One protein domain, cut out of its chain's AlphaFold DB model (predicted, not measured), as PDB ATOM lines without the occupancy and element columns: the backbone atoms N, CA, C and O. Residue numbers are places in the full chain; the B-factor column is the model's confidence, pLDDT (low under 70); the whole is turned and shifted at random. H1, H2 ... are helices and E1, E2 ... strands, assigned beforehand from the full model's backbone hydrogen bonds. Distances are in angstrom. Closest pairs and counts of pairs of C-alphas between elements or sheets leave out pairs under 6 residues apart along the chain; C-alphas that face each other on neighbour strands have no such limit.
ATOM      1  N   LYS A   2     -38.649   0.531 -39.091       84.31
ATOM      2  CA  LYS A   2     -39.156   1.707 -38.359       84.31
ATOM      3  C   LYS A   2     -38.274   2.932 -38.613       84.31
ATOM      4  O   LYS A   2     -37.120   2.800 -39.010       84.31
ATOM      5  N   ASN A   3     -38.835   4.116 -38.392       87.19
ATOM      6  CA  ASN A   3     -38.119   5.386 -38.434       87.19
ATOM      7  C   ASN A   3     -37.734   5.809 -37.010       87.19
ATOM      8  O   ASN A   3     -38.599   5.895 -36.135       87.19
ATOM      9  N   ILE A   4     -36.452   6.083 -36.782       91.12
ATOM     10  CA  ILE A   4     -35.939   6.716 -35.567       91.12
ATOM     11  C   ILE A   4     -35.758   8.200 -35.860       91.12
ATOM     12  O   ILE A   4     -34.968   8.579 -36.724       91.12
ATOM     13  N   ILE A   5     -36.454   9.039 -35.099       92.50
ATOM     14  CA  ILE A   5     -36.346  10.492 -35.177       92.50
ATOM     15  C   ILE A   5     -35.427  10.972 -34.062       92.50
ATOM     16  O   ILE A   5     -35.606  10.641 -32.886       92.50
ATOM     17  N   THR A   6     -34.454  11.787 -34.443       95.56
ATOM     18  CA  THR A   6     -33.500  12.420 -33.543       95.56
ATOM     19  C   THR A   6     -33.579  13.937 -33.626       95.56
ATOM     20  O   THR A   6     -33.949  14.505 -34.651       95.56
ATOM     21  N   GLN A   7     -33.200  14.603 -32.540       95.50
ATOM     22  CA  GLN A   7     -33.070  16.053 -32.481       95.50
ATOM     23  C   GLN A   7     -31.722  16.437 -31.873       95.50
ATOM     24  O   GLN A   7     -31.265  15.818 -30.912       95.50
ATOM     25  N   GLN A   8     -31.100  17.483 -32.419       95.38
ATOM     26  CA  GLN A   8     -29.900  18.078 -31.839       95.38
ATOM     27  C   GLN A   8     -30.283  18.926 -30.615       95.38
ATOM     28  O   GLN A   8     -30.958  19.947 -30.753       95.38
ATOM     29  N   ILE A   9     -29.853  18.517 -29.422       94.12
ATOM     30  CA  ILE A   9     -30.100  19.209 -28.148       94.12
ATOM     31  C   ILE A   9     -28.774  19.307 -27.395       94.12
ATOM     32  O   ILE A   9     -28.138  18.289 -27.136       94.12
ATOM     33  N   ASP A  10     -28.340  20.528 -27.072       93.19
ATOM     34  CA  ASP A  10     -27.117  20.803 -26.296       93.19
ATOM     35  C   ASP A  10     -25.850  20.084 -26.811       93.19
ATOM     36  O   ASP A  10     -24.960  19.730 -26.045       93.19
ATOM     37  N   GLY A  11     -25.746  19.872 -28.129       92.38
ATOM     38  CA  GLY A  11     -24.609  19.177 -28.749       92.38
ATOM     39  C   GLY A  11     -24.778  17.658 -28.896       92.38
ATOM     40  O   GLY A  11     -23.881  17.000 -29.421       92.38
ATOM     41  N   HIS A  12     -25.925  17.097 -28.507       93.50
ATOM     42  CA  HIS A  12     -26.225  15.670 -28.596       93.50
ATOM     43  C   HIS A  12     -27.367  15.381 -29.579       93.50
ATOM     44  O   HIS A  12     -28.366  16.094 -29.588       93.50
ATOM     45  N   GLN A  13     -27.251  14.304 -30.363       95.38
ATOM     46  CA  GLN A  13     -28.369  13.763 -31.149       95.38
ATOM     47  C   GLN A  13     -29.192  12.823 -30.272       95.38
ATOM     48  O   GLN A  13     -28.768  11.698 -30.004       95.38
ATOM     49  N   ILE A  14     -30.346  13.296 -29.811       96.44
ATOM     50  CA  ILE A  14     -31.232  12.573 -28.896       96.44
ATOM     51  C   ILE A  14     -32.354  11.925 -29.683       96.44
ATOM     52  O   ILE A  14     -32.981  12.598 -30.496       96.44
ATOM     53  N   ILE A  15     -32.620  10.647 -29.428       96.12
ATOM     54  CA  ILE A  15     -33.789   9.956 -29.967       96.12
ATOM     55  C   ILE A  15     -35.027  10.520 -29.270       96.12
ATOM     56  O   ILE A  15     -35.154  10.434 -28.050       96.12
ATOM     57  N   THR A  16     -35.927  11.124 -30.041       94.19
ATOM     58  CA  THR A  16     -37.156  11.747 -29.524       94.19
ATOM     59  C   THR A  16     -38.392  10.911 -29.815       94.19
ATOM     60  O   THR A  16     -39.394  11.020 -29.106       94.19
ATOM     61  N   ARG A  17     -38.342  10.090 -30.867       91.94
ATOM     62  CA  ARG A  17     -39.456   9.240 -31.274       91.94
ATOM     63  C   ARG A  17     -38.972   8.068 -32.110       91.94
ATOM     64  O   ARG A  17     -38.031   8.193 -32.888       91.94
ATOM     65  N   ILE A  18     -39.687   6.959 -31.988       91.50
ATOM     66  CA  ILE A  18     -39.609   5.828 -32.904       91.50
ATOM     67  C   ILE A  18     -41.022   5.600 -33.427       91.50
ATOM     68  O   ILE A  18     -41.963   5.476 -32.646       91.50
ATOM     69  N   GLU A  19     -41.190   5.596 -34.743       86.19
ATOM     70  CA  GLU A  19     -42.490   5.408 -35.382       86.19
ATOM     71  C   GLU A  19     -42.397   4.390 -36.516       86.19
ATOM     72  O   GLU A  19     -41.316   4.093 -37.030       86.19
ATOM     73  N   GLY A  20     -43.532   3.796 -36.889       75.75
ATOM     74  CA  GLY A  20     -43.567   2.914 -38.051       75.75
ATOM     75  C   GLY A  20     -43.094   3.683 -39.281       75.75
ATOM     76  O   GLY A  20     -43.550   4.803 -39.506       75.75
ATOM     77  N   ALA A  21     -42.196   3.096 -40.076       65.62
ATOM     78  CA  ALA A  21     -41.833   3.662 -41.369       65.62
ATOM     79  C   ALA A  21     -43.054   3.501 -42.288       65.62
ATOM     80  O   ALA A  21     -43.216   2.477 -42.954       65.62
ATOM     81  N   GLY A  22     -43.992   4.447 -42.199       54.91
ATOM     82  CA  GLY A  22     -45.285   4.376 -42.864       54.91
ATOM     83  C   GLY A  22     -45.083   4.229 -44.361       54.91
ATOM     84  O   GLY A  22     -44.679   5.188 -44.996       54.91
ATOM     85  N   GLY A  23     -45.348   3.026 -44.885       56.81
ATOM     86  CA  GLY A  23     -45.262   2.691 -46.305       56.81
ATOM     87  C   GLY A  23     -43.930   3.104 -46.922       56.81
ATOM     88  O   GLY A  23     -43.796   4.217 -47.398       56.81
ATOM     89  N   LEU A  24     -42.968   2.184 -46.978       64.06
ATOM     90  CA  LEU A  24     -41.619   2.366 -47.540       64.06
ATOM     91  C   LEU A  24     -41.555   3.136 -48.878       64.06
ATOM     92  O   LEU A  24     -40.508   3.683 -49.192       64.06
ATOM     93  N   ILE A  25     -42.654   3.204 -49.628       69.12
ATOM     94  CA  ILE A  25     -42.814   3.907 -50.896       69.12
ATOM     95  C   ILE A  25     -43.515   5.251 -50.656       69.12
ATOM     96  O   ILE A  25     -44.664   5.264 -50.222       69.12
ATOM     97  N   THR A 121     -36.914   9.116 -48.474       69.81
ATOM     98  CA  THR A 121     -35.572   9.550 -48.086       69.81
ATOM     99  C   THR A 121     -35.697  10.186 -46.702       69.81
ATOM    100  O   THR A 121     -36.447  11.160 -46.585       69.81
ATOM    101  N   PRO A 122     -35.029   9.652 -45.661       74.94
ATOM    102  CA  PRO A 122     -35.094  10.232 -44.327       74.94
ATOM    103  C   PRO A 122     -34.649  11.693 -44.374       74.94
ATOM    104  O   PRO A 122     -33.668  12.028 -45.049       74.94
ATOM    105  N   LYS A 123     -35.365  12.570 -43.672       79.94
ATOM    106  CA  LYS A 123     -34.911  13.953 -43.494       79.94
ATOM    107  C   LYS A 123     -33.711  13.995 -42.551       79.94
ATOM    108  O   LYS A 123     -33.365  13.012 -41.899       79.94
ATOM    109  N   GLU A 124     -33.066  15.154 -42.458       82.12
ATOM    110  CA  GLU A 124     -32.023  15.359 -41.456       82.12
ATOM    111  C   GLU A 124     -32.569  15.048 -40.052       82.12
ATOM    112  O   GLU A 124     -33.587  15.595 -39.635       82.12
ATOM    113  N   GLY A 125     -31.897  14.133 -39.347       86.56
ATOM    114  CA  GLY A 125     -32.320  13.648 -38.034       86.56
ATOM    115  C   GLY A 125     -33.208  12.400 -38.054       86.56
ATOM    116  O   GLY A 125     -33.460  11.859 -36.983       86.56
ATOM    117  N   GLU A 126     -33.629  11.901 -39.214       87.69
ATOM    118  CA  GLU A 126     -34.420  10.672 -39.357       87.69
ATOM    119  C   GLU A 126     -33.554   9.511 -39.870       87.69
ATOM    120  O   GLU A 126     -32.664   9.701 -40.702       87.69
ATOM    121  N   TYR A 127     -33.812   8.293 -39.387       86.12
ATOM    122  CA  TYR A 127     -33.080   7.088 -39.786       86.12
ATOM    123  C   TYR A 127     -34.025   5.900 -39.894       86.12
ATOM    124  O   TYR A 127     -34.744   5.583 -38.948       86.12
ATOM    125  N   ILE A 128     -33.981   5.201 -41.026       86.06
ATOM    126  CA  ILE A 128     -34.721   3.952 -41.199       86.06
ATOM    127  C   ILE A 128     -33.840   2.805 -40.706       86.06
ATOM    128  O   ILE A 128     -32.704   2.662 -41.153       86.06
ATOM    129  N   VAL A 129     -34.383   1.999 -39.802       86.88
ATOM    130  CA  VAL A 129     -33.718   0.834 -39.204       86.88
ATOM    131  C   VAL A 129     -34.642  -0.383 -39.234       86.88
ATOM    132  O   VAL A 129     -35.866  -0.254 -39.391       86.88
ATOM    133  N   GLU A 130     -34.065  -1.570 -39.058       87.50
ATOM    134  CA  GLU A 130     -34.824  -2.818 -38.996       87.50
ATOM    135  C   GLU A 130     -35.719  -2.881 -37.753       87.50
ATOM    136  O   GLU A 130     -35.455  -2.247 -36.730       87.50
ATOM    137  N   ASP A 131     -36.799  -3.666 -37.818       85.25
ATOM    138  CA  ASP A 131     -37.777  -3.727 -36.717       85.25
ATOM    139  C   ASP A 131     -37.158  -4.217 -35.405       85.25
ATOM    140  O   ASP A 131     -37.530  -3.743 -34.332       85.25
ATOM    141  N   ALA A 132     -36.190  -5.134 -35.492       90.81
ATOM    142  CA  ALA A 132     -35.466  -5.644 -34.334       90.81
ATOM    143  C   ALA A 132     -34.595  -4.563 -33.673       90.81
ATOM    144  O   ALA A 132     -34.618  -4.418 -32.452       90.81
ATOM    145  N   GLU A 133     -33.871  -3.772 -34.471       91.06
ATOM    146  CA  GLU A 133     -33.036  -2.668 -33.977       91.06
ATOM    147  C   GLU A 133     -33.898  -1.563 -33.359       91.06
ATOM    148  O   GLU A 133     -33.585  -1.033 -32.294       91.06
ATOM    149  N   ALA A 134     -35.030  -1.254 -33.991       91.75
ATOM    150  CA  ALA A 134     -35.965  -0.271 -33.470       91.75
ATOM    151  C   ALA A 134     -36.617  -0.717 -32.158       91.75
ATOM    152  O   ALA A 134     -36.826   0.112 -31.278       91.75
ATOM    153  N   ALA A 135     -36.932  -2.009 -32.014       93.31
ATOM    154  CA  ALA A 135     -37.470  -2.556 -30.773       93.31
ATOM    155  C   ALA A 135     -36.454  -2.462 -29.621       93.31
ATOM    156  O   ALA A 135     -36.827  -2.074 -28.515       93.31
ATOM    157  N   ASP A 136     -35.173  -2.752 -29.876       95.56
ATOM    158  CA  ASP A 136     -34.101  -2.565 -28.886       95.56
ATOM    159  C   ASP A 136     -33.952  -1.088 -28.482       95.56
ATOM    160  O   ASP A 136     -33.930  -0.762 -27.293       95.56
ATOM    161  N   ALA A 137     -33.931  -0.175 -29.458       95.38
ATOM    162  CA  ALA A 137     -33.866   1.262 -29.199       95.38
ATOM    163  C   ALA A 137     -35.086   1.775 -28.410       95.38
ATOM    164  O   ALA A 137     -34.933   2.598 -27.508       95.38
ATOM    165  N   GLU A 138     -36.286   1.271 -28.703       95.62
ATOM    166  CA  GLU A 138     -37.531   1.628 -28.014       95.62
ATOM    167  C   GLU A 138     -37.507   1.191 -26.546       95.62
ATOM    168  O   GLU A 138     -37.792   1.994 -25.655       95.62
ATOM    169  N   LEU A 139     -37.072  -0.043 -26.277       96.25
ATOM    170  CA  LEU A 139     -36.902  -0.548 -24.913       96.25
ATOM    171  C   LEU A 139     -35.874   0.275 -24.127       96.25
ATOM    172  O   LEU A 139     -36.144   0.676 -22.991       96.25
ATOM    173  N   LYS A 140     -34.723   0.585 -24.736       96.88
ATOM    174  CA  LYS A 140     -33.692   1.435 -24.119       96.88
ATOM    175  C   LYS A 140     -34.186   2.857 -23.870       96.88
ATOM    176  O   LYS A 140     -33.882   3.431 -22.830       96.88
ATOM    177  N   MET A 141     -34.974   3.422 -24.783       96.00
ATOM    178  CA  MET A 141     -35.525   4.772 -24.639       96.00
ATOM    179  C   MET A 141     -36.505   4.841 -23.461       96.00
ATOM    180  O   MET A 141     -36.451   5.782 -22.663       96.00
ATOM    181  N   ILE A 142     -37.366   3.828 -23.314       95.31
ATOM    182  CA  ILE A 142     -38.301   3.710 -22.188       95.31
ATOM    183  C   ILE A 142     -37.531   3.576 -20.868       95.31
ATOM    184  O   ILE A 142     -37.804   4.325 -19.928       95.31
ATOM    185  N   ALA A 143     -36.543   2.678 -20.809       96.31
ATOM    186  CA  ALA A 143     -35.713   2.473 -19.622       96.31
ATOM    187  C   ALA A 143     -34.941   3.744 -19.224       96.31
ATOM    188  O   ALA A 143     -34.969   4.142 -18.057       96.31
ATOM    189  N   ALA A 144     -34.324   4.434 -20.189       96.00
ATOM    190  CA  ALA A 144     -33.627   5.695 -19.950       96.00
ATOM    191  C   ALA A 144     -34.580   6.757 -19.380       96.00
ATOM    192  O   ALA A 144     -34.273   7.370 -18.357       96.00
ATOM    193  N   THR A 145     -35.768   6.913 -19.974       93.50
ATOM    194  CA  THR A 145     -36.776   7.885 -19.515       93.50
ATOM    195  C   THR A 145     -37.207   7.608 -18.075       93.50
ATOM    196  O   THR A 145     -37.263   8.526 -17.258       93.50
ATOM    197  N   GLN A 146     -37.454   6.339 -17.730       94.06
ATOM    198  CA  GLN A 146     -37.798   5.933 -16.361       94.06
ATOM    199  C   GLN A 146     -36.669   6.225 -15.360       94.06
ATOM    200  O   GLN A 146     -36.941   6.542 -14.203       94.06
ATOM    201  N   ALA A 147     -35.411   6.174 -15.802       93.19
ATOM    202  CA  ALA A 147     -34.239   6.514 -15.000       93.19
ATOM    203  C   ALA A 147     -33.920   8.026 -14.959       93.19
ATOM    204  O   ALA A 147     -32.884   8.415 -14.416       93.19
ATOM    205  N   GLY A 148     -34.766   8.892 -15.538       91.31
ATOM    206  CA  GLY A 148     -34.503  10.335 -15.634       91.31
ATOM    207  C   GLY A 148     -33.348  10.676 -16.584       91.31
ATOM    208  O   GLY A 148     -32.585  11.618 -16.352       91.31
ATOM    209  N   ARG A 149     -33.177   9.865 -17.627       96.19
ATOM    210  CA  ARG A 149     -32.162   9.988 -18.676       96.19
ATOM    211  C   ARG A 149     -32.844  10.049 -20.036       96.19
ATOM    212  O   ARG A 149     -34.026   9.751 -20.175       96.19
ATOM    213  N   VAL A 150     -32.079  10.403 -21.056       96.50
ATOM    214  CA  VAL A 150     -32.507  10.319 -22.455       96.50
ATOM    215  C   VAL A 150     -31.504   9.502 -23.258       96.50
ATOM    216  O   VAL A 150     -30.339   9.366 -22.874       96.50
ATOM    217  N   LEU A 151     -31.972   8.940 -24.369       97.38
ATOM    218  CA  LEU A 151     -31.189   8.051 -25.218       97.38
ATOM    219  C   LEU A 151     -30.616   8.819 -26.413       97.38
ATOM    220  O   LEU A 151     -31.343   9.513 -27.126       97.38
ATOM    221  N   LYS A 152     -29.310   8.700 -26.647       96.25
ATOM    222  CA  LYS A 152     -28.651   9.242 -27.839       96.25
ATOM    223  C   LYS A 152     -28.829   8.318 -29.042       96.25
ATOM    224  O   LYS A 152     -29.152   7.142 -28.904       96.25
ATOM    225  N   LYS A 153     -28.533   8.839 -30.235       93.38
ATOM    226  CA  LYS A 153     -28.520   8.072 -31.490       93.38
ATOM    227  C   LYS A 153     -27.627   6.825 -31.438       93.38
ATOM    228  O   LYS A 153     -27.979   5.808 -32.018       93.38
ATOM    229  N   ASP A 154     -26.486   6.895 -30.755       94.12
ATOM    230  CA  ASP A 154     -25.559   5.765 -30.578       94.12
ATOM    231  C   ASP A 154     -26.005   4.773 -29.487       94.12
ATOM    232  O   ASP A 154     -25.236   3.898 -29.092       94.12
ATOM    233  N   LEU A 155     -27.242   4.910 -28.994       94.50
ATOM    234  CA  LEU A 155     -27.836   4.136 -27.905       94.50
ATOM    235  C   LEU A 155     -27.139   4.310 -26.547       94.50
ATOM    236  O   LEU A 155     -27.432   3.562 -25.614       94.50
ATOM    237  N   SER A 156     -26.250   5.299 -26.401       96.12
ATOM    238  CA  SER A 156     -25.733   5.690 -25.091       96.12
ATOM    239  C   SER A 156     -26.727   6.589 -24.351       96.12
ATOM    240  O   SER A 156     -27.486   7.356 -24.947       96.12
ATOM    241  N   GLU A 157     -26.727   6.501 -23.026       96.25
ATOM    242  CA  GLU A 157     -27.596   7.316 -22.181       96.25
ATOM    243  C   GLU A 157     -26.915   8.620 -21.767       96.25
ATOM    244  O   GLU A 157     -25.699   8.691 -21.571       96.25
TER     245      GLU A 157
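Overview. This is residues 2 to 25 and 121 to 157 of the 271 residues of an uncharacterized protein of Desulfobacteraceae bacterium (UniProt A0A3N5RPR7). A long hairpin, E1 and E2, with short E3 beside E1 makes a small sheet; one helix, H1, crosses one face slantwise, and short E4 folds back from its end toward E2. The printed part has 61 residues with E1, E2, E3, H1 and E4 in chain order, sheet order E2, E1, E3, antiparallel, class mixed, in two layers, helix on sheet. It is compact, radius of gyration of the C-alphas 11.4 A, and elongated, 37 by 24 by 14 A.

Along the chain. E1, residues 2 to 9, starts at C-alpha 2 (-39.156, 1.707, -38.359) and spans 22.2 A; E2, residues 12 to 20, 23.5 A. E3 is residues 126 to 129, H1 131 to 146, 22.5 A, and E4 149 to 151, ending at C-alpha 151 (-31.189, 8.051, -25.218).

Arrangement. Within hydrogen-bond range are N 5 and O 17 of hairpin E1 and E2, 2.8 A, and N 4 and O 127 of E1 and E3, 2.8 A. H1, with every O i to N i+4 pair within range, is on the sheet at height 9.5 A, over E2 and E1; its closest C-alphas to E2 are Glu 138 and Ile 18, 6.8 A. E4 pairs with no named strand; C-alphas Leu 151 and Ile 15 of E2 are closest, 5.7 A.

Size, cuts and confidence. Residues 26 to 120 are cut out, a 9.6 A gap between C-alphas 25 and 121; pLDDT is under 70 at residues 21 to 25 and 121.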